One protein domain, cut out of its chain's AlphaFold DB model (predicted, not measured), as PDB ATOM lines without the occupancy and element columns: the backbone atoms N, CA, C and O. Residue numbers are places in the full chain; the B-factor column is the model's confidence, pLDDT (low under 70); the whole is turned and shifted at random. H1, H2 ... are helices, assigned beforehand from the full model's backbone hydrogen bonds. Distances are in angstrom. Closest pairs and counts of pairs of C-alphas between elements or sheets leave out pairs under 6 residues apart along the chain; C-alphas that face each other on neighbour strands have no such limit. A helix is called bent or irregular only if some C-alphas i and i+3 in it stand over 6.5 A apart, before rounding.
ATOM      1  N   SER A 194     346.983 114.321 187.502       88.31
ATOM      2  CA  SER A 194     347.128 112.914 187.858       88.31
ATOM      3  C   SER A 194     347.552 112.784 189.311       88.31
ATOM      4  O   SER A 194     348.327 113.599 189.818       88.31
ATOM      5  N   SER A 195     347.098 111.717 189.969       88.62
ATOM      6  CA  SER A 195     347.450 111.432 191.364       88.62
ATOM      7  C   SER A 195     348.964 111.408 191.587       88.62
ATOM      8  O   SER A 195     349.439 111.992 192.553       88.62
ATOM      9  N   LYS A 196     349.724 110.825 190.651       91.44
ATOM     10  CA  LYS A 196     351.194 110.782 190.697       91.44
ATOM     11  C   LYS A 196     351.832 112.172 190.675       91.44
ATOM     12  O   LYS A 196     352.791 112.422 191.396       91.44
ATOM     13  N   TRP A 197     351.316 113.081 189.845       93.31
ATOM     14  CA  TRP A 197     351.844 114.444 189.764       93.31
ATOM     15  C   TRP A 197     351.540 115.244 191.033       93.31
ATOM     16  O   TRP A 197     352.408 115.948 191.545       93.31
ATOM     17  N   LEU A 198     350.329 115.091 191.575       90.06
ATOM     18  CA  LEU A 198     349.927 115.727 192.831       90.06
ATOM     19  C   LEU A 198     350.721 115.186 194.029       90.06
ATOM     20  O   LEU A 198     351.132 115.966 194.889       90.06
ATOM     21  N   GLU A 199     350.980 113.878 194.069       90.31
ATOM     22  CA  GLU A 199     351.846 113.246 195.069       90.31
ATOM     23  C   GLU A 199     353.266 113.816 195.005       90.31
ATOM     24  O   GLU A 199     353.803 114.246 196.028       90.31
ATOM     25  N   LEU A 200     353.839 113.894 193.800       91.44
ATOM     26  CA  LEU A 200     355.151 114.485 193.573       91.44
ATOM     27  C   LEU A 200     355.187 115.926 194.093       91.44
ATOM     28  O   LEU A 200     356.036 116.244 194.923       91.44
ATOM     29  N   LEU A 201     354.249 116.784 193.673       90.25
ATOM     30  CA  LEU A 201     354.162 118.175 194.140       90.25
ATOM     31  C   LEU A 201     354.031 118.274 195.668       90.25
ATOM     32  O   LEU A 201     354.585 119.192 196.268       90.25
ATOM     33  N   GLY A 202     353.331 117.331 196.301       87.12
ATOM     34  CA  GLY A 202     353.199 117.251 197.756       87.12
ATOM     35  C   GLY A 202     354.484 116.846 198.489       87.12
ATOM     36  O   GLY A 202     354.608 117.146 199.678       87.12
ATOM     37  N   GLY A 203     355.422 116.189 197.798       86.69
ATOM     38  CA  GLY A 203     356.713 115.742 198.329       86.69
ATOM     39  C   GLY A 203     357.887 116.694 198.075       86.69
ATOM     40  O   GLY A 203     358.942 116.528 198.690       86.69
ATOM     41  N   ILE A 204     357.740 117.696 197.199       88.31
ATOM     42  CA  ILE A 204     358.813 118.656 196.905       88.31
ATOM     43  C   ILE A 204     358.980 119.662 198.046       88.31
ATOM     44  O   ILE A 204     358.039 120.331 198.464       88.31
ATOM     45  N   THR A 205     360.222 119.821 198.500       85.88
ATOM     46  CA  THR A 205     360.621 120.841 199.485       85.88
ATOM     47  C   THR A 205     361.494 121.944 198.884       85.88
ATOM     48  O   THR A 205     361.626 123.018 199.471       85.88
ATOM     49  N   ASP A 206     362.080 121.709 197.706       91.88
ATOM     50  CA  ASP A 206     362.891 122.699 197.003       91.88
ATOM     51  C   ASP A 206     362.006 123.688 196.236       91.88
ATOM     52  O   ASP A 206     361.280 123.328 195.308       91.88
ATOM     53  N   ARG A 207     362.107 124.966 196.611       91.00
ATOM     54  CA  ARG A 207     361.284 126.043 196.052       91.00
ATOM     55  C   ARG A 207     361.488 126.240 194.550       91.00
ATOM     56  O   ARG A 207     360.535 126.589 193.858       91.00
ATOM     57  N   PHE A 208     362.716 126.089 194.050       93.81
ATOM     58  CA  PHE A 208     362.987 126.260 192.624       93.81
ATOM     59  C   PHE A 208     362.290 125.154 191.836       93.81
ATOM     60  O   PHE A 208     361.563 125.449 190.893       93.81
ATOM     61  N   VAL A 209     362.444 123.902 192.269       94.31
ATOM     62  CA  VAL A 209     361.764 122.759 191.655       94.31
ATOM     63  C   VAL A 209     360.249 122.958 191.687       94.31
ATOM     64  O   VAL A 209     359.627 122.921 190.629       94.31
ATOM     65  N   GLU A 210     359.660 123.247 192.853       93.56
ATOM     66  CA  GLU A 210     358.203 123.399 192.997       93.56
ATOM     67  C   GLU A 210     357.629 124.415 191.997       93.56
ATOM     68  O   GLU A 210     356.630 124.139 191.334       93.56
ATOM     69  N   ILE A 211     358.286 125.568 191.847       94.31
ATOM     70  CA  ILE A 211     357.837 126.644 190.958       94.31
ATOM     71  C   ILE A 211     357.762 126.185 189.492       94.31
ATOM     72  O   ILE A 211     356.761 126.453 188.830       94.31
ATOM     73  N   TYR A 212     358.774 125.478 188.979       95.62
ATOM     74  CA  TYR A 212     358.769 125.019 187.580       95.62
ATOM     75  C   TYR A 212     357.818 123.845 187.347       95.62
ATOM     76  O   TYR A 212     357.223 123.745 186.274       95.62
ATOM     77  N   LEU A 213     357.633 122.973 188.340       95.00
ATOM     78  CA  LEU A 213     356.655 121.893 188.234       95.00
ATOM     79  C   LEU A 213     355.220 122.428 188.216       95.00
ATOM     80  O   LEU A 213     354.411 121.967 187.411       95.00
ATOM     81  N   ARG A 214     354.917 123.440 189.038       94.31
ATOM     82  CA  ARG A 214     353.636 124.158 188.965       94.31
ATOM     83  C   ARG A 214     353.468 124.861 187.622       94.31
ATOM     84  O   ARG A 214     352.449 124.670 186.983       94.31
ATOM     85  N   ALA A 215     354.492 125.552 187.123       95.19
ATOM     86  CA  ALA A 215     354.414 126.186 185.806       95.19
ATOM     87  C   ALA A 215     354.136 125.184 184.668       95.19
ATOM     88  O   ALA A 215     353.402 125.507 183.739       95.19
ATOM     89  N   ALA A 216     354.689 123.967 184.734       94.75
ATOM     90  CA  ALA A 216     354.392 122.910 183.767       94.75
ATOM     91  C   ALA A 216     352.957 122.370 183.894       94.75
ATOM     92  O   ALA A 216     352.331 122.090 182.871       94.75
ATOM     93  N   LYS A 217     352.433 122.248 185.123       95.81
ATOM     94  CA  LYS A 217     351.027 121.902 185.392       95.81
ATOM     95  C   LYS A 217     350.088 122.943 184.781       95.81
ATOM     96  O   LYS A 217     349.253 122.589 183.952       95.81
ATOM     97  N   ASP A 218     350.306 124.214 185.110       96.12
ATOM     98  CA  ASP A 218     349.510 125.329 184.604       96.12
ATOM     99  C   ASP A 218     349.561 125.385 183.071       96.12
ATOM    100  O   ASP A 218     348.545 125.594 182.414       96.12
ATOM    101  N   LEU A 219     350.745 125.163 182.483       96.31
ATOM    102  CA  LEU A 219     350.922 125.152 181.033       96.31
ATOM    103  C   LEU A 219     350.140 124.014 180.367       96.31
ATOM    104  O   LEU A 219     349.528 124.238 179.323       96.31
ATOM    105  N   LEU A 220     350.150 122.810 180.946       97.31
ATOM    106  CA  LEU A 220     349.363 121.681 180.447       97.31
ATOM    107  C   LEU A 220     347.872 122.005 180.451       97.31
ATOM    108  O   LEU A 220     347.228 121.829 179.421       97.31
ATOM    109  N   ALA A 221     347.351 122.533 181.560       97.25
ATOM    110  CA  ALA A 221     345.955 122.944 181.654       97.25
ATOM    111  C   ALA A 221     345.624 124.025 180.616       97.25
ATOM    112  O   ALA A 221     344.727 123.836 179.791       97.25
ATOM    113  N   ASP A 222     346.421 125.098 180.575       97.88
ATOM    114  CA  ASP A 222     346.233 126.240 179.680       97.88
ATOM    115  C   ASP A 222     346.213 125.854 178.197       97.88
ATOM    116  O   ASP A 222     345.436 126.406 177.409       97.88
ATOM    117  N   THR A 223     347.094 124.925 177.812       98.19
ATOM    118  CA  THR A 223     347.300 124.507 176.420       98.19
ATOM    119  C   THR A 223     346.550 123.238 176.041       98.19
ATOM    120  O   THR A 223     346.586 122.866 174.867       98.19
ATOM    121  N   SER A 224     345.855 122.581 176.971       97.50
ATOM    122  CA  SER A 224     345.058 121.385 176.682       97.50
ATOM    123  C   SER A 224     343.912 121.678 175.705       97.50
ATOM    124  O   SER A 224     343.614 122.824 175.359       97.50
ATOM    125  N   ILE A 225     343.249 120.619 175.238       96.31
ATOM    126  CA  ILE A 225     342.056 120.748 174.392       96.31
ATOM    127  C   ILE A 225     340.865 121.374 175.139       96.31
ATOM    128  O   ILE A 225     340.039 122.023 174.509       96.31
ATOM    129  N   ASN A 226     340.813 121.237 176.465       94.81
ATOM    130  CA  ASN A 226     339.787 121.851 177.315       94.81
ATOM    131  C   ASN A 226     340.260 123.194 177.906       94.81
ATOM    132  O   ASN A 226     339.542 123.843 178.658       94.81
ATOM    133  N   GLY A 227     341.489 123.604 177.579       97.31
ATOM    134  CA  GLY A 227     342.149 124.754 178.171       97.31
ATOM    135  C   GLY A 227     341.705 126.098 177.596       97.31
ATOM    136  O   GLY A 227     341.172 126.179 176.479       97.31
ATOM    137  N   PRO A 228     341.999 127.196 178.314       97.88
ATOM    138  CA  PRO A 228     341.686 128.555 177.890       97.88
ATOM    139  C   PRO A 228     342.234 128.903 176.505       97.88
ATOM    140  O   PRO A 228     341.516 129.520 175.720       97.88
ATOM    141  N   LEU A 229     343.461 128.500 176.148       98.06
ATOM    142  CA  LEU A 229     344.004 128.851 174.830       98.06
ATOM    143  C   LEU A 229     343.220 128.215 173.689       98.06
ATOM    144  O   LEU A 229     343.032 128.863 172.661       98.06
ATOM    145  N   ARG A 230     342.738 126.980 173.861       98.19
ATOM    146  CA  ARG A 230     341.917 126.342 172.836       98.19
ATOM    147  C   ARG A 230     340.614 127.112 172.629       98.19
ATOM    148  O   ARG A 230     340.282 127.443 171.494       98.19
ATOM    149  N   HIS A 231     339.934 127.463 173.718       97.75
ATOM    150  CA  HIS A 231     338.710 128.261 173.664       97.75
ATOM    151  C   HIS A 231     338.925 129.621 172.984       97.75
ATOM    152  O   HIS A 231     338.144 130.020 172.121       97.75
ATOM    153  N   ILE A 232     340.006 130.319 173.336       97.88
ATOM    154  CA  ILE A 232     340.365 131.620 172.759       97.88
ATOM    155  C   ILE A 232     340.583 131.516 171.242       97.88
ATOM    156  O   ILE A 232     340.146 132.392 170.498       97.88
ATOM    157  N   ILE A 233     341.238 130.451 170.774       98.19
ATOM    158  CA  ILE A 233     341.484 130.210 169.344       98.19
ATOM    159  C   ILE A 233     340.178 129.895 168.612       98.19
ATOM    160  O   ILE A 233     339.920 130.473 167.555       98.19
ATOM    161  N   ASP A 234     339.344 129.019 169.176       97.75
ATOM    162  CA  ASP A 234     338.081 128.594 168.561       97.75
ATOM    163  C   ASP A 234     337.078 129.758 168.453       97.75
ATOM    164  O   ASP A 234     336.369 129.886 167.454       97.75
ATOM    165  N   THR A 235     337.050 130.638 169.456       96.62
ATOM    166  CA  THR A 235     336.201 131.844 169.473       96.62
ATOM    167  C   THR A 235     336.828 133.042 168.763       96.62
ATOM    168  O   THR A 235     336.136 134.023 168.487       96.62
ATOM    169  N   GLN A 236     338.123 132.970 168.452       95.06
ATOM    170  CA  GLN A 236     338.918 134.074 167.921       95.06
ATOM    171  C   GLN A 236     338.817 135.361 168.767       95.06
ATOM    172  O   GLN A 236     338.825 136.480 168.233       95.06
ATOM    173  N   ASP A 237     338.739 135.227 170.096       92.19
ATOM    174  CA  ASP A 237     338.639 136.368 171.007       92.19
ATOM    175  C   ASP A 237     340.017 137.019 171.222       92.19
ATOM    176  O   ASP A 237     340.861 136.576 172.009       92.19
ATOM    177  N   LYS A 238     340.252 138.124 170.506       90.25
ATOM    178  CA  LYS A 238     341.498 138.900 170.591       90.25
ATOM    179  C   LYS A 238     341.720 139.512 171.976       90.25
ATOM    180  O   LYS A 238     342.869 139.639 172.401       90.25
ATOM    181  N   THR A 239     340.650 139.901 172.668       86.88
ATOM    182  CA  THR A 239     340.734 140.509 173.999       86.88
ATOM    183  C   THR A 239     341.172 139.470 175.022       86.88
ATOM    184  O   THR A 239     342.081 139.745 175.808       86.88
ATOM    185  N   LEU A 240     340.606 138.262 174.976       92.00
ATOM    186  CA  LEU A 240     341.029 137.166 175.845       92.00
ATOM    187  C   LEU A 240     342.437 136.671 175.515       92.00
ATOM    188  O   LEU A 240     343.200 136.424 176.445       92.00
ATOM    189  N   LEU A 241     342.833 136.604 174.238       93.94
ATOM    190  CA  LEU A 241     344.214 136.266 173.866       93.94
ATOM    191  C   LEU A 241     345.215 137.252 174.477       93.94
ATOM    192  O   LEU A 241     346.207 136.862 175.097       93.94
ATOM    193  N   ALA A 242     344.942 138.545 174.330       89.62
ATOM    194  CA  ALA A 242     345.778 139.580 174.908       89.62
ATOM    195  C   ALA A 242     345.817 139.492 176.437       89.62
ATOM    196  O   ALA A 242     346.896 139.562 177.027       89.62
ATOM    197  N   PHE A 243     344.669 139.282 177.090       90.31
ATOM    198  CA  PHE A 243     344.626 139.153 178.543       90.31
ATOM    199  C   PHE A 243     345.343 137.893 179.036       90.31
ATOM    200  O   PHE A 243     346.098 137.970 180.002       90.31
ATOM    201  N   TYR A 244     345.212 136.765 178.337       94.56
ATOM    202  CA  TYR A 244     345.947 135.537 178.632       94.56
ATOM    203  C   TYR A 244     347.460 135.796 178.705       94.56
ATOM    204  O   TYR A 244     348.102 135.466 179.701       94.56
ATOM    205  N   THR A 245     348.032 136.503 177.721       91.75
ATOM    206  CA  THR A 245     349.475 136.828 177.737       91.75
ATOM    207  C   THR A 245     349.892 137.782 178.866       91.75
ATOM    208  O   THR A 245     351.029 137.721 179.349       91.75
ATOM    209  N   ILE A 246     348.977 138.635 179.338       88.38
ATOM    210  CA  ILE A 246     349.168 139.494 180.519       88.38
ATOM    211  C   ILE A 246     349.167 138.665 181.814       88.38
ATOM    212  O   ILE A 246     349.882 138.996 182.771       88.38
ATOM    213  N   LEU A 247     348.378 137.590 181.861       90.00
ATOM    214  CA  LEU A 247     348.282 136.712 183.024       90.00
ATOM    215  C   LEU A 247     349.521 135.843 183.226       90.00
ATOM    216  O   LEU A 247     349.863 135.582 184.380       90.00
ATOM    217  N   LEU A 248     350.225 135.486 182.147       91.00
ATOM    218  CA  LEU A 248     351.463 134.714 182.209       91.00
ATOM    219  C   LEU A 248     352.515 135.394 183.103       91.00
ATOM    220  O   LEU A 248     352.991 136.508 182.833       91.00
ATOM    221  N   ASP A 249     352.900 134.696 184.168       90.19
ATOM    222  CA  ASP A 249     354.052 135.049 184.992       90.19
ATOM    223  C   ASP A 249     355.376 134.765 184.260       90.19
ATOM    224  O   ASP A 249     355.412 134.237 183.148       90.19
ATOM    225  N   ASN A 250     356.487 135.170 184.875       90.88
ATOM    226  CA  ASN A 250     357.806 135.057 184.257       90.88
ATOM    227  C   ASN A 250     358.219 133.600 184.019       90.88
ATOM    228  O   ASN A 250     358.830 133.314 182.997       90.88
ATOM    229  N   VAL A 251     357.859 132.681 184.918       93.25
ATOM    230  CA  VAL A 251     358.268 131.275 184.817       93.25
ATOM    231  C   VAL A 251     357.510 130.606 183.680       93.25
ATOM    232  O   VAL A 251     358.125 129.956 182.840       93.25
ATOM    233  N   ARG A 252     356.196 130.840 183.578       93.50
ATOM    234  CA  ARG A 252     355.408 130.375 182.429       93.50
ATOM    235  C   ARG A 252     355.911 130.957 181.111       93.50
ATOM    236  O   ARG A 252     355.971 130.228 180.129       93.50
ATOM    237  N   LYS A 253     356.353 132.218 181.080       91.88
ATOM    238  CA  LYS A 253     356.984 132.811 179.883       91.88
ATOM    239  C   LYS A 253     358.306 132.142 179.506       91.88
ATOM    240  O   LYS A 253     358.584 132.018 178.320       91.88
ATOM    241  N   GLU A 254     359.097 131.704 180.483       92.25
ATOM    242  CA  GLU A 254     360.346 130.974 180.234       92.25
ATOM    243  C   GLU A 254     360.099 129.570 179.671       92.25
ATOM    244  O   GLU A 254     360.796 129.155 178.749       92.25
ATOM    245  N   VAL A 255     359.107 128.835 180.190       93.00
ATOM    246  CA  VAL A 255     358.811 127.464 179.721       93.00
ATOM    247  C   VAL A 255     357.908 127.420 178.481       93.00
ATOM    248  O   VAL A 255     357.822 126.384 177.814       93.00
ATOM    249  N   PHE A 256     357.276 128.547 178.143       95.62
ATOM    250  CA  PHE A 256     356.400 128.712 176.986       95.62
ATOM    251  C   PHE A 256     356.740 129.980 176.172       95.62
ATOM    252  O   PHE A 256     355.940 130.915 176.099       95.62
ATOM    253  N   PRO A 257     357.921 130.062 175.539       93.94
ATOM    254  CA  PRO A 257     358.310 131.242 174.761       93.94
ATOM    255  C   PRO A 257     357.509 131.417 173.456       93.94
ATOM    256  O   PRO A 257     357.398 132.535 172.940       93.94
ATOM    257  N   GLU A 258     356.923 130.343 172.914       94.69
ATOM    258  CA  GLU A 258     356.212 130.359 171.629       94.69
ATOM    259  C   GLU A 258     355.027 131.309 171.651       94.69
ATOM    260  O   GLU A 258     354.819 132.030 170.678       94.69
ATOM    261  N   ILE A 259     354.260 131.335 172.748       95.31
ATOM    262  CA  ILE A 259     353.079 132.197 172.834       95.31
ATOM    263  C   ILE A 259     353.463 133.670 172.826       95.31
ATOM    264  O   ILE A 259     352.767 134.467 172.207       95.31
ATOM    265  N   SER A 260     354.594 134.030 173.439       91.12
ATOM    266  CA  SER A 260     355.087 135.409 173.426       91.12
ATOM    267  C   SER A 260     355.441 135.826 171.998       91.12
ATOM    268  O   SER A 260     354.938 136.830 171.501       91.12
ATOM    269  N   THR A 261     356.205 134.989 171.289       91.06
ATOM    270  CA  THR A 261     356.590 135.245 169.890       91.06
ATOM    271  C   THR A 261     355.378 135.274 168.954       91.06
ATOM    272  O   THR A 261     355.285 136.120 168.061       91.06
ATOM    273  N   ALA A 262     354.442 134.340 169.129       94.56
ATOM    274  CA  ALA A 262     353.247 134.248 168.303       94.56
ATOM    275  C   ALA A 262     352.311 135.438 168.554       94.56
ATOM    276  O   ALA A 262     351.820 136.033 167.595       94.56
ATOM    277  N   TYR A 263     352.132 135.846 169.813       92.19
ATOM    278  CA  TYR A 263     351.321 137.005 170.169       92.19
ATOM    279  C   TYR A 263     351.930 138.325 169.682       92.19
ATOM    280  O   TYR A 263     351.197 139.173 169.185       92.19
ATOM    281  N   GLU A 264     353.253 138.503 169.735       89.00
ATOM    282  CA  GLU A 264     353.911 139.695 169.174       89.00
ATOM    283  C   GLU A 264     353.639 139.844 167.668       89.00
ATOM    284  O   GLU A 264     353.289 140.926 167.183       89.00
ATOM    285  N   LYS A 265     353.717 138.740 166.914       88.25
ATOM    286  CA  LYS A 265     353.351 138.724 165.490       88.25
ATOM    287  C   LYS A 265     351.858 138.979 165.292       88.25
ATOM    288  O   LYS A 265     351.490 139.773 164.431       88.25
ATOM    289  N   PHE A 266     351.014 138.366 166.117       90.62
ATOM    290  CA  PHE A 266     349.566 138.552 166.080       90.62
ATOM    291  C   PHE A 266     349.180 140.023 166.295       90.62
ATOM    292  O   PHE A 266     348.430 140.592 165.497       90.62
ATOM    293  N   ALA A 267     349.756 140.657 167.318       85.06
ATOM    294  CA  ALA A 267     349.524 142.048 167.694       85.06
ATOM    295  C   ALA A 267     350.077 143.057 166.673       85.06
ATOM    296  O   ALA A 267     349.550 144.160 166.568       85.06
ATOM    297  N   SER A 268     351.089 142.686 165.878       83.56
ATOM    298  CA  SER A 268     351.605 143.534 164.786       83.56
ATOM    299  C   SER A 268     350.748 143.512 163.511       83.56
ATOM    300  O   SER A 268     351.083 144.182 162.535       83.56
ATOM    301  N   GLY A 269     349.618 142.795 163.525       77.19
ATOM    302  CA  GLY A 269     348.581 142.885 162.496       77.19
ATOM    303  C   GLY A 269     348.368 141.620 161.668       77.19
ATOM    304  O   GLY A 269     347.495 141.635 160.802       77.19
ATOM    305  N   SER A 270     349.088 140.519 161.927       79.50
ATOM    306  CA  SER A 270     348.870 139.268 161.181       79.50
ATOM    307  C   SER A 270     347.476 138.681 161.419       79.50
ATOM    308  O   SER A 270     346.904 138.089 160.508       79.50
ATOM    309  N   SER A 271     346.926 138.851 162.634       83.81
ATOM    310  CA  SER A 271     345.724 138.142 163.109       83.81
ATOM    311  C   SER A 271     345.762 136.631 162.806       83.81
ATOM    312  O   SER A 271     344.730 136.011 162.555       83.81
ATOM    313  N   ASP A 272     346.963 136.046 162.800       92.56
ATOM    314  CA  ASP A 272     347.197 134.658 162.417       92.56
ATOM    315  C   ASP A 272     346.940 133.709 163.596       92.56
ATOM    316  O   ASP A 272     347.822 133.426 164.412       92.56
ATOM    317  N   TRP A 273     345.709 133.207 163.674       96.31
ATOM    318  CA  TRP A 273     345.295 132.209 164.661       96.31
ATOM    319  C   TRP A 273     346.008 130.864 164.503       96.31
ATOM    320  O   TRP A 273     346.153 130.141 165.489       96.31
ATOM    321  N   GLN A 274     346.505 130.533 163.308       96.81
ATOM    322  CA  GLN A 274     347.238 129.289 163.088       96.81
ATOM    323  C   GLN A 274     348.586 129.316 163.814       96.81
ATOM    324  O   GLN A 274     348.974 128.315 164.415       96.81
ATOM    325  N   SER A 275     349.264 130.468 163.837       96.69
ATOM    326  CA  SER A 275     350.477 130.654 164.646       96.69
ATOM    327  C   SER A 275     350.211 130.491 166.150       96.69
ATOM    328  O   SER A 275     351.042 129.921 166.859       96.69
ATOM    329  N   ILE A 276     349.057 130.952 166.648       98.06
ATOM    330  CA  ILE A 276     348.669 130.776 168.060       98.06
ATOM    331  C   ILE A 276     348.377 129.299 168.366       98.06
ATOM    332  O   ILE A 276     348.847 128.779 169.375       98.06
ATOM    333  N   GLU A 277     347.675 128.593 167.478       98.38
ATOM    334  CA  GLU A 277     347.412 127.154 167.619       98.38
ATOM    335  C   GLU A 277     348.692 126.312 167.550       98.38
ATOM    336  O   GLU A 277     348.872 125.359 168.315       98.38
ATOM    337  N   GLN A 278     349.633 126.689 166.683       98.19
ATOM    338  CA  GLN A 278     350.946 126.054 166.631       98.19
ATOM    339  C   GLN A 278     351.720 126.272 167.937       98.19
ATOM    340  O   GLN A 278     352.329 125.330 168.447       98.19
ATOM    341  N   ALA A 279     351.672 127.482 168.509       98.06
ATOM    342  CA  ALA A 279     352.256 127.744 169.820       98.06
ATOM    343  C   ALA A 279     351.596 126.867 170.896       98.06
ATOM    344  O   ALA A 279     352.307 126.160 171.605       98.06
ATOM    345  N   ARG A 280     350.257 126.831 170.965       98.50
ATOM    346  CA  ARG A 280     349.506 126.012 171.932       98.50
ATOM    347  C   ARG A 280     349.908 124.539 171.868       98.50
ATOM    348  O   ARG A 280     350.283 123.960 172.882       98.50
ATOM    349  N   THR A 281     349.860 123.939 170.681       98.38
ATOM    350  CA  THR A 281     350.189 122.517 170.486       98.38
ATOM    351  C   THR A 281     351.650 122.211 170.819       98.38
ATOM    352  O   THR A 281     351.923 121.222 171.496       98.38
ATOM    353  N   THR A 282     352.582 123.087 170.430       97.69
ATOM    354  CA  THR A 282     354.009 122.955 170.770       97.69
ATOM    355  C   THR A 282     354.239 123.037 172.282       97.69
ATOM    356  O   THR A 282     354.950 122.200 172.842       97.69
ATOM    357  N   GLY A 283     353.608 124.011 172.947       96.88
ATOM    358  CA  GLY A 283     353.664 124.187 174.398       96.88
ATOM    359  C   GLY A 283     353.127 122.966 175.143       96.88
ATOM    360  O   GLY A 283     353.814 122.440 176.018       96.88
ATOM    361  N   TYR A 284     351.967 122.446 174.725       97.88
ATOM    362  CA  TYR A 284     351.364 121.247 175.312       97.88
ATOM    363  C   TYR A 284     352.273 120.021 175.178       97.88
ATOM    364  O   TYR A 284     352.575 119.354 176.167       97.88
ATOM    365  N   SER A 285     352.757 119.731 173.963       97.00
ATOM    366  CA  SER A 285     353.634 118.578 173.723       97.00
ATOM    367  C   SER A 285     354.911 118.646 174.557       97.00
ATOM    368  O   SER A 285     355.324 117.636 175.130       97.00
ATOM    369  N   ARG A 286     355.512 119.834 174.683       95.81
ATOM    370  CA  ARG A 286     356.699 120.030 175.518       95.81
ATOM    371  C   ARG A 286     356.400 119.835 177.000       95.81
ATOM    372  O   ARG A 286     357.156 119.143 177.675       95.81
ATOM    373  N   ALA A 287     355.330 120.443 177.508       95.94
ATOM    374  CA  ALA A 287     354.955 120.331 178.913       95.94
ATOM    375  C   ALA A 287     354.626 118.877 179.285       95.94
ATOM    376  O   ALA A 287     355.013 118.402 180.352       95.94
ATOM    377  N   MET A 288     354.004 118.135 178.363       96.31
ATOM    378  CA  MET A 288     353.729 116.708 178.521       96.31
ATOM    379  C   MET A 288     355.021 115.889 178.584       96.31
ATOM    380  O   MET A 288     355.170 115.061 179.482       96.31
ATOM    381  N   GLN A 289     355.969 116.137 177.673       95.69
ATOM    382  CA  GLN A 289     357.275 115.474 177.698       95.69
ATOM    383  C   GLN A 289     358.019 115.776 179.005       95.69
ATOM    384  O   GLN A 289     358.489 114.861 179.673       95.69
ATOM    385  N   PHE A 290     358.065 117.046 179.410       95.75
ATOM    386  CA  PHE A 290     358.667 117.464 180.673       95.75
ATOM    387  C   PHE A 290     358.040 116.735 181.869       95.75
ATOM    388  O   PHE A 290     358.759 116.171 182.690       95.75
ATOM    389  N   ARG A 291     356.702 116.679 181.941       95.69
ATOM    390  CA  ARG A 291     355.973 115.947 182.989       95.69
ATOM    391  C   ARG A 291     356.374 114.471 183.037       95.69
ATOM    392  O   ARG A 291     356.621 113.952 184.121       95.69
ATOM    393  N   GLN A 292     356.453 113.800 181.888       95.12
ATOM    394  CA  GLN A 292     356.823 112.381 181.808       95.12
ATOM    395  C   GLN A 292     358.258 112.122 182.288       95.12
ATOM    396  O   GLN A 292     358.491 111.181 183.048       95.12
ATOM    397  N   GLU A 293     359.206 112.970 181.896       95.12
ATOM    398  CA  GLU A 293     360.609 112.857 182.311       95.12
ATOM    399  C   GLU A 293     360.767 113.105 183.817       95.12
ATOM    400  O   GLU A 293     361.422 112.332 184.515       95.12
ATOM    401  N   ILE A 294     360.085 114.121 184.358       95.50
ATOM    402  CA  ILE A 294     360.066 114.395 185.799       95.50
ATOM    403  C   ILE A 294     359.477 113.220 186.587       95.50
ATOM    404  O   ILE A 294     360.057 112.818 187.596       95.50
ATOM    405  N   LEU A 295     358.354 112.652 186.137       94.25
ATOM    406  CA  LEU A 295     357.753 111.484 186.787       94.25
ATOM    407  C   LEU A 295     358.694 110.273 186.748       94.25
ATOM    408  O   LEU A 295     358.835 109.585 187.753       94.25
ATOM    409  N   THR A 296     359.393 110.058 185.633       93.44
ATOM    410  CA  THR A 296     360.383 108.977 185.501       93.44
ATOM    411  C   THR A 296     361.549 109.158 186.479       93.44
ATOM    412  O   THR A 296     361.967 108.205 187.139       93.44
ATOM    413  N   LEU A 297     362.071 110.381 186.616       92.50
ATOM    414  CA  LEU A 297     363.124 110.698 187.589       92.50
ATOM    415  C   LEU A 297     362.642 110.512 189.033       92.50
ATOM    416  O   LEU A 297     363.370 109.973 189.873       92.50
ATOM    417  N   TRP A 298     361.405 110.926 189.316       91.06
ATOM    418  CA  TRP A 298     360.788 110.765 190.627       91.06
ATOM    419  C   TRP A 298     360.650 109.290 191.009       91.06
ATOM    420  O   TRP A 298     361.145 108.894 192.062       91.06
ATOM    421  N   GLU A 299     360.083 108.463 190.127       87.94
ATOM    422  CA  GLU A 299     359.857 107.031 190.371       87.94
ATOM    423  C   GLU A 299     361.165 106.248 190.578       87.94
ATOM    424  O   GLU A 299     361.218 105.353 191.421       87.94
ATOM    425  N   ASN A 300     362.235 106.596 189.855       82.56
ATOM    426  CA  ASN A 300     363.491 105.846 189.910       82.56
ATOM    427  C   ASN A 300     364.339 106.138 191.157       82.56
ATOM    428  O   ASN A 300     365.015 105.235 191.649       82.56
ATOM    429  N   GLN A 301     364.369 107.386 191.642       71.38
ATOM    430  CA  GLN A 301     365.360 107.793 192.653       71.38
ATOM    431  C   GLN A 301     364.849 108.756 193.732       71.38
ATOM    432  O   GLN A 301     365.552 108.957 194.721       71.38
ATOM    433  N   HIS A 302     363.678 109.386 193.560       75.19
ATOM    434  CA  HIS A 302     363.195 110.483 194.422       75.19
ATOM    435  C   HIS A 302     364.250 111.592 194.651       75.19
ATOM    436  O   HIS A 302     364.243 112.301 195.660       75.19
ATOM    437  N   SER A 303     365.193 111.748 193.715       82.56
ATOM    438  CA  SER A 303     366.325 112.658 193.861       82.56
ATOM    439  C   SER A 303     365.948 114.057 193.385       82.56
ATOM    440  O   SER A 303     365.964 114.367 192.192       82.56
ATOM    441  N   ILE A 304     365.663 114.947 194.338       86.81
ATOM    442  CA  ILE A 304     365.401 116.371 194.064       86.81
ATOM    443  C   ILE A 304     366.581 117.014 193.312       86.81
ATOM    444  O   ILE A 304     366.376 117.881 192.464       86.81
ATOM    445  N   GLY A 305     367.819 116.576 193.575       88.75
ATOM    446  CA  GLY A 305     369.014 117.090 192.899       88.75
ATOM    447  C   GLY A 305     369.057 116.772 191.401       88.75
ATOM    448  O   GLY A 305     369.447 117.629 190.600       88.75
ATOM    449  N   GLU A 306     368.615 115.576 191.005       90.56
ATOM    450  CA  GLU A 306     368.510 115.192 189.591       90.56
ATOM    451  C   GLU A 306     367.389 115.963 188.894       90.56
ATOM    452  O   GLU A 306     367.623 116.545 187.835       90.56
ATOM    453  N   ILE A 307     366.216 116.071 189.530       93.62
ATOM    454  CA  ILE A 307     365.093 116.878 189.030       93.62
ATOM    455  C   ILE A 307     365.522 118.336 188.824       93.62
ATOM    456  O   ILE A 307     365.286 118.917 187.766       93.62
ATOM    457  N   ASN A 308     366.209 118.931 189.800       94.50
ATOM    458  CA  ASN A 308     366.708 120.302 189.704       94.50
ATOM    459  C   ASN A 308     367.680 120.476 188.522       94.50
ATOM    460  O   ASN A 308     367.590 121.449 187.769       94.50
ATOM    461  N   SER A 309     368.591 119.516 188.337       94.00
ATOM    462  CA  SER A 309     369.558 119.522 187.233       94.00
ATOM    463  C   SER A 309     368.869 119.390 185.874       94.00
ATOM    464  O   SER A 309     369.192 120.143 184.952       94.00
ATOM    465  N   TYR A 310     367.876 118.503 185.776       95.19
ATOM    466  CA  TYR A 310     367.051 118.333 184.585       95.19
ATOM    467  C   TYR A 310     366.281 119.614 184.246       95.19
ATOM    468  O   TYR A 310     366.365 120.082 183.114       95.19
ATOM    469  N   ILE A 311     365.620 120.250 185.222       95.19
ATOM    470  CA  ILE A 311     364.893 121.517 185.023       95.19
ATOM    471  C   ILE A 311     365.826 122.596 184.463       95.19
ATOM    472  O   ILE A 311     365.500 123.255 183.477       95.19
ATOM    473  N   LYS A 312     367.025 122.750 185.036       94.75
ATOM    474  CA  LYS A 312     368.017 123.719 184.542       94.75
ATOM    475  C   LYS A 312     368.457 123.436 183.107       94.75
ATOM    476  O   LYS A 312     368.700 124.378 182.357       94.75
ATOM    477  N   GLN A 313     368.600 122.167 182.733       94.75
ATOM    478  CA  GLN A 313     368.931 121.783 181.362       94.75
ATOM    479  C   GLN A 313     367.753 122.025 180.413       94.75
ATOM    480  O   GLN A 313     367.951 122.557 179.326       94.75
ATOM    481  N   PHE A 314     366.537 121.688 180.839       93.75
ATOM    482  CA  PHE A 314     365.308 121.906 180.087       93.75
ATOM    483  C   PHE A 314     365.125 123.384 179.731       93.75
ATOM    484  O   PHE A 314     364.983 123.705 178.556       93.75
ATOM    485  N   ILE A 315     365.251 124.289 180.708       91.88
ATOM    486  CA  ILE A 315     365.145 125.741 180.481       91.88
ATOM    487  C   ILE A 315     366.191 126.219 179.462       91.88
ATOM    488  O   ILE A 315     365.869 126.973 178.548       91.88
ATOM    489  N   LYS A 316     367.438 125.741 179.571       91.19
ATOM    490  CA  LYS A 316     368.519 126.096 178.633       91.19
ATOM    491  C   LYS A 316     368.273 125.638 177.196       91.19
ATOM    492  O   LYS A 316     368.871 126.207 176.296       91.19
ATOM    493  N   ASN A 317     367.465 124.602 176.986       89.44
ATOM    494  CA  ASN A 317     367.181 124.069 175.655       89.44
ATOM    495  C   ASN A 317     366.006 124.783 174.963       89.44
ATOM    496  O   ASN A 317     365.764 124.533 173.784       89.44
ATOM    497  N   ILE A 318     365.249 125.602 175.699       85.06
ATOM    498  CA  ILE A 318     364.029 126.275 175.225       85.06
ATOM    499  C   ILE A 318     364.289 127.750 174.895       85.06
ATOM    500  O   ILE A 318     363.627 128.293 174.011       85.06
TER     501      ILE A 318
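What this domain is: This is residues 194 to 318 of the 319 residues of an uncharacterized protein of Nitrospirae bacterium HCH-1 (UniProt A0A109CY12). One long helix, H7, runs along one side of an elongated body; H6 folds back beside its first part, H8 beside its last part, and H2 crosses its middle. H3 runs on beyond H2 beside the beginning of H7, H1 packs across H7 near its other end, and H4 and H5 cover the side away from H7, H4 on H3 and H6, H5 on H2 and H8. The printed part has 125 residues with eight named helices, H1 to H8 in order along the chain, and no named strand; the class is all helix. It is compact, with a radius of gyration of the C-alphas of 15.4 A and spans of 48 by 27 by 20 A.

How they stand to each other: Start at H1, residues 195 to 203, and go on to H2, residues 207 to 223; they form a hairpin but only just touch, with 3 pairs of C-alphas within 8 A. H3, residues 228 to 235, touches H2 only at the corner, and forms a hairpin with H4, residues 238 to 247, at 10 degrees. H5, residues 250 to 255, touches H2 at C-alphas 215 and 252, 5.5 A apart, about perpendicular, but only just, at 70.2 degrees. H6, residues 257 to 270, touches H4, with C-alphas 245 and 260 closest at 7.2 A. Then look at H7, residues 273 to 301: it forms a hairpin with H6, C-alphas 258 and 279 closest at 5.1 A, opposite ways at a shallow tilt of 5 degrees. H7 touches H2 with residues 280 to 291 alone, C-alphas 223 and 280 closest at 5.2 A, at a steep tilt of 42 degrees. H8, residues 304 to 318, forms a hairpin with H7 at 23 degrees, C-alphas 294 and 307 closest at 6.5 A. H4 and H7 are apart. Every O i to N i+4 pair is within hydrogen-bond range in H1, H2, H3, H4, H5, H7 and H8; in H6 it is 8 of 10.

Where its parts are: Find C-alpha 195 at (347.450, 111.432, 191.364), where H1 begins. H2 is 24.2 A long, H6 18.4 A and H8 21.3 A. H6 is irregular: C-alphas 267 and 270 are 7.1 A apart. H7 runs 42.2 A from C-alpha 273 at (345.295, 132.209, 164.661), and H8 ends at C-alpha 318 at (364.029, 126.275, 175.225).

The domain as a whole: The C-alphas farthest apart are those of Gly 269 and Gln 301, at 49.2 A. The printed part has no cut, and its seven links are tight. The mean pLDDT of the printed part is 92.7, and no printed residue is under 70.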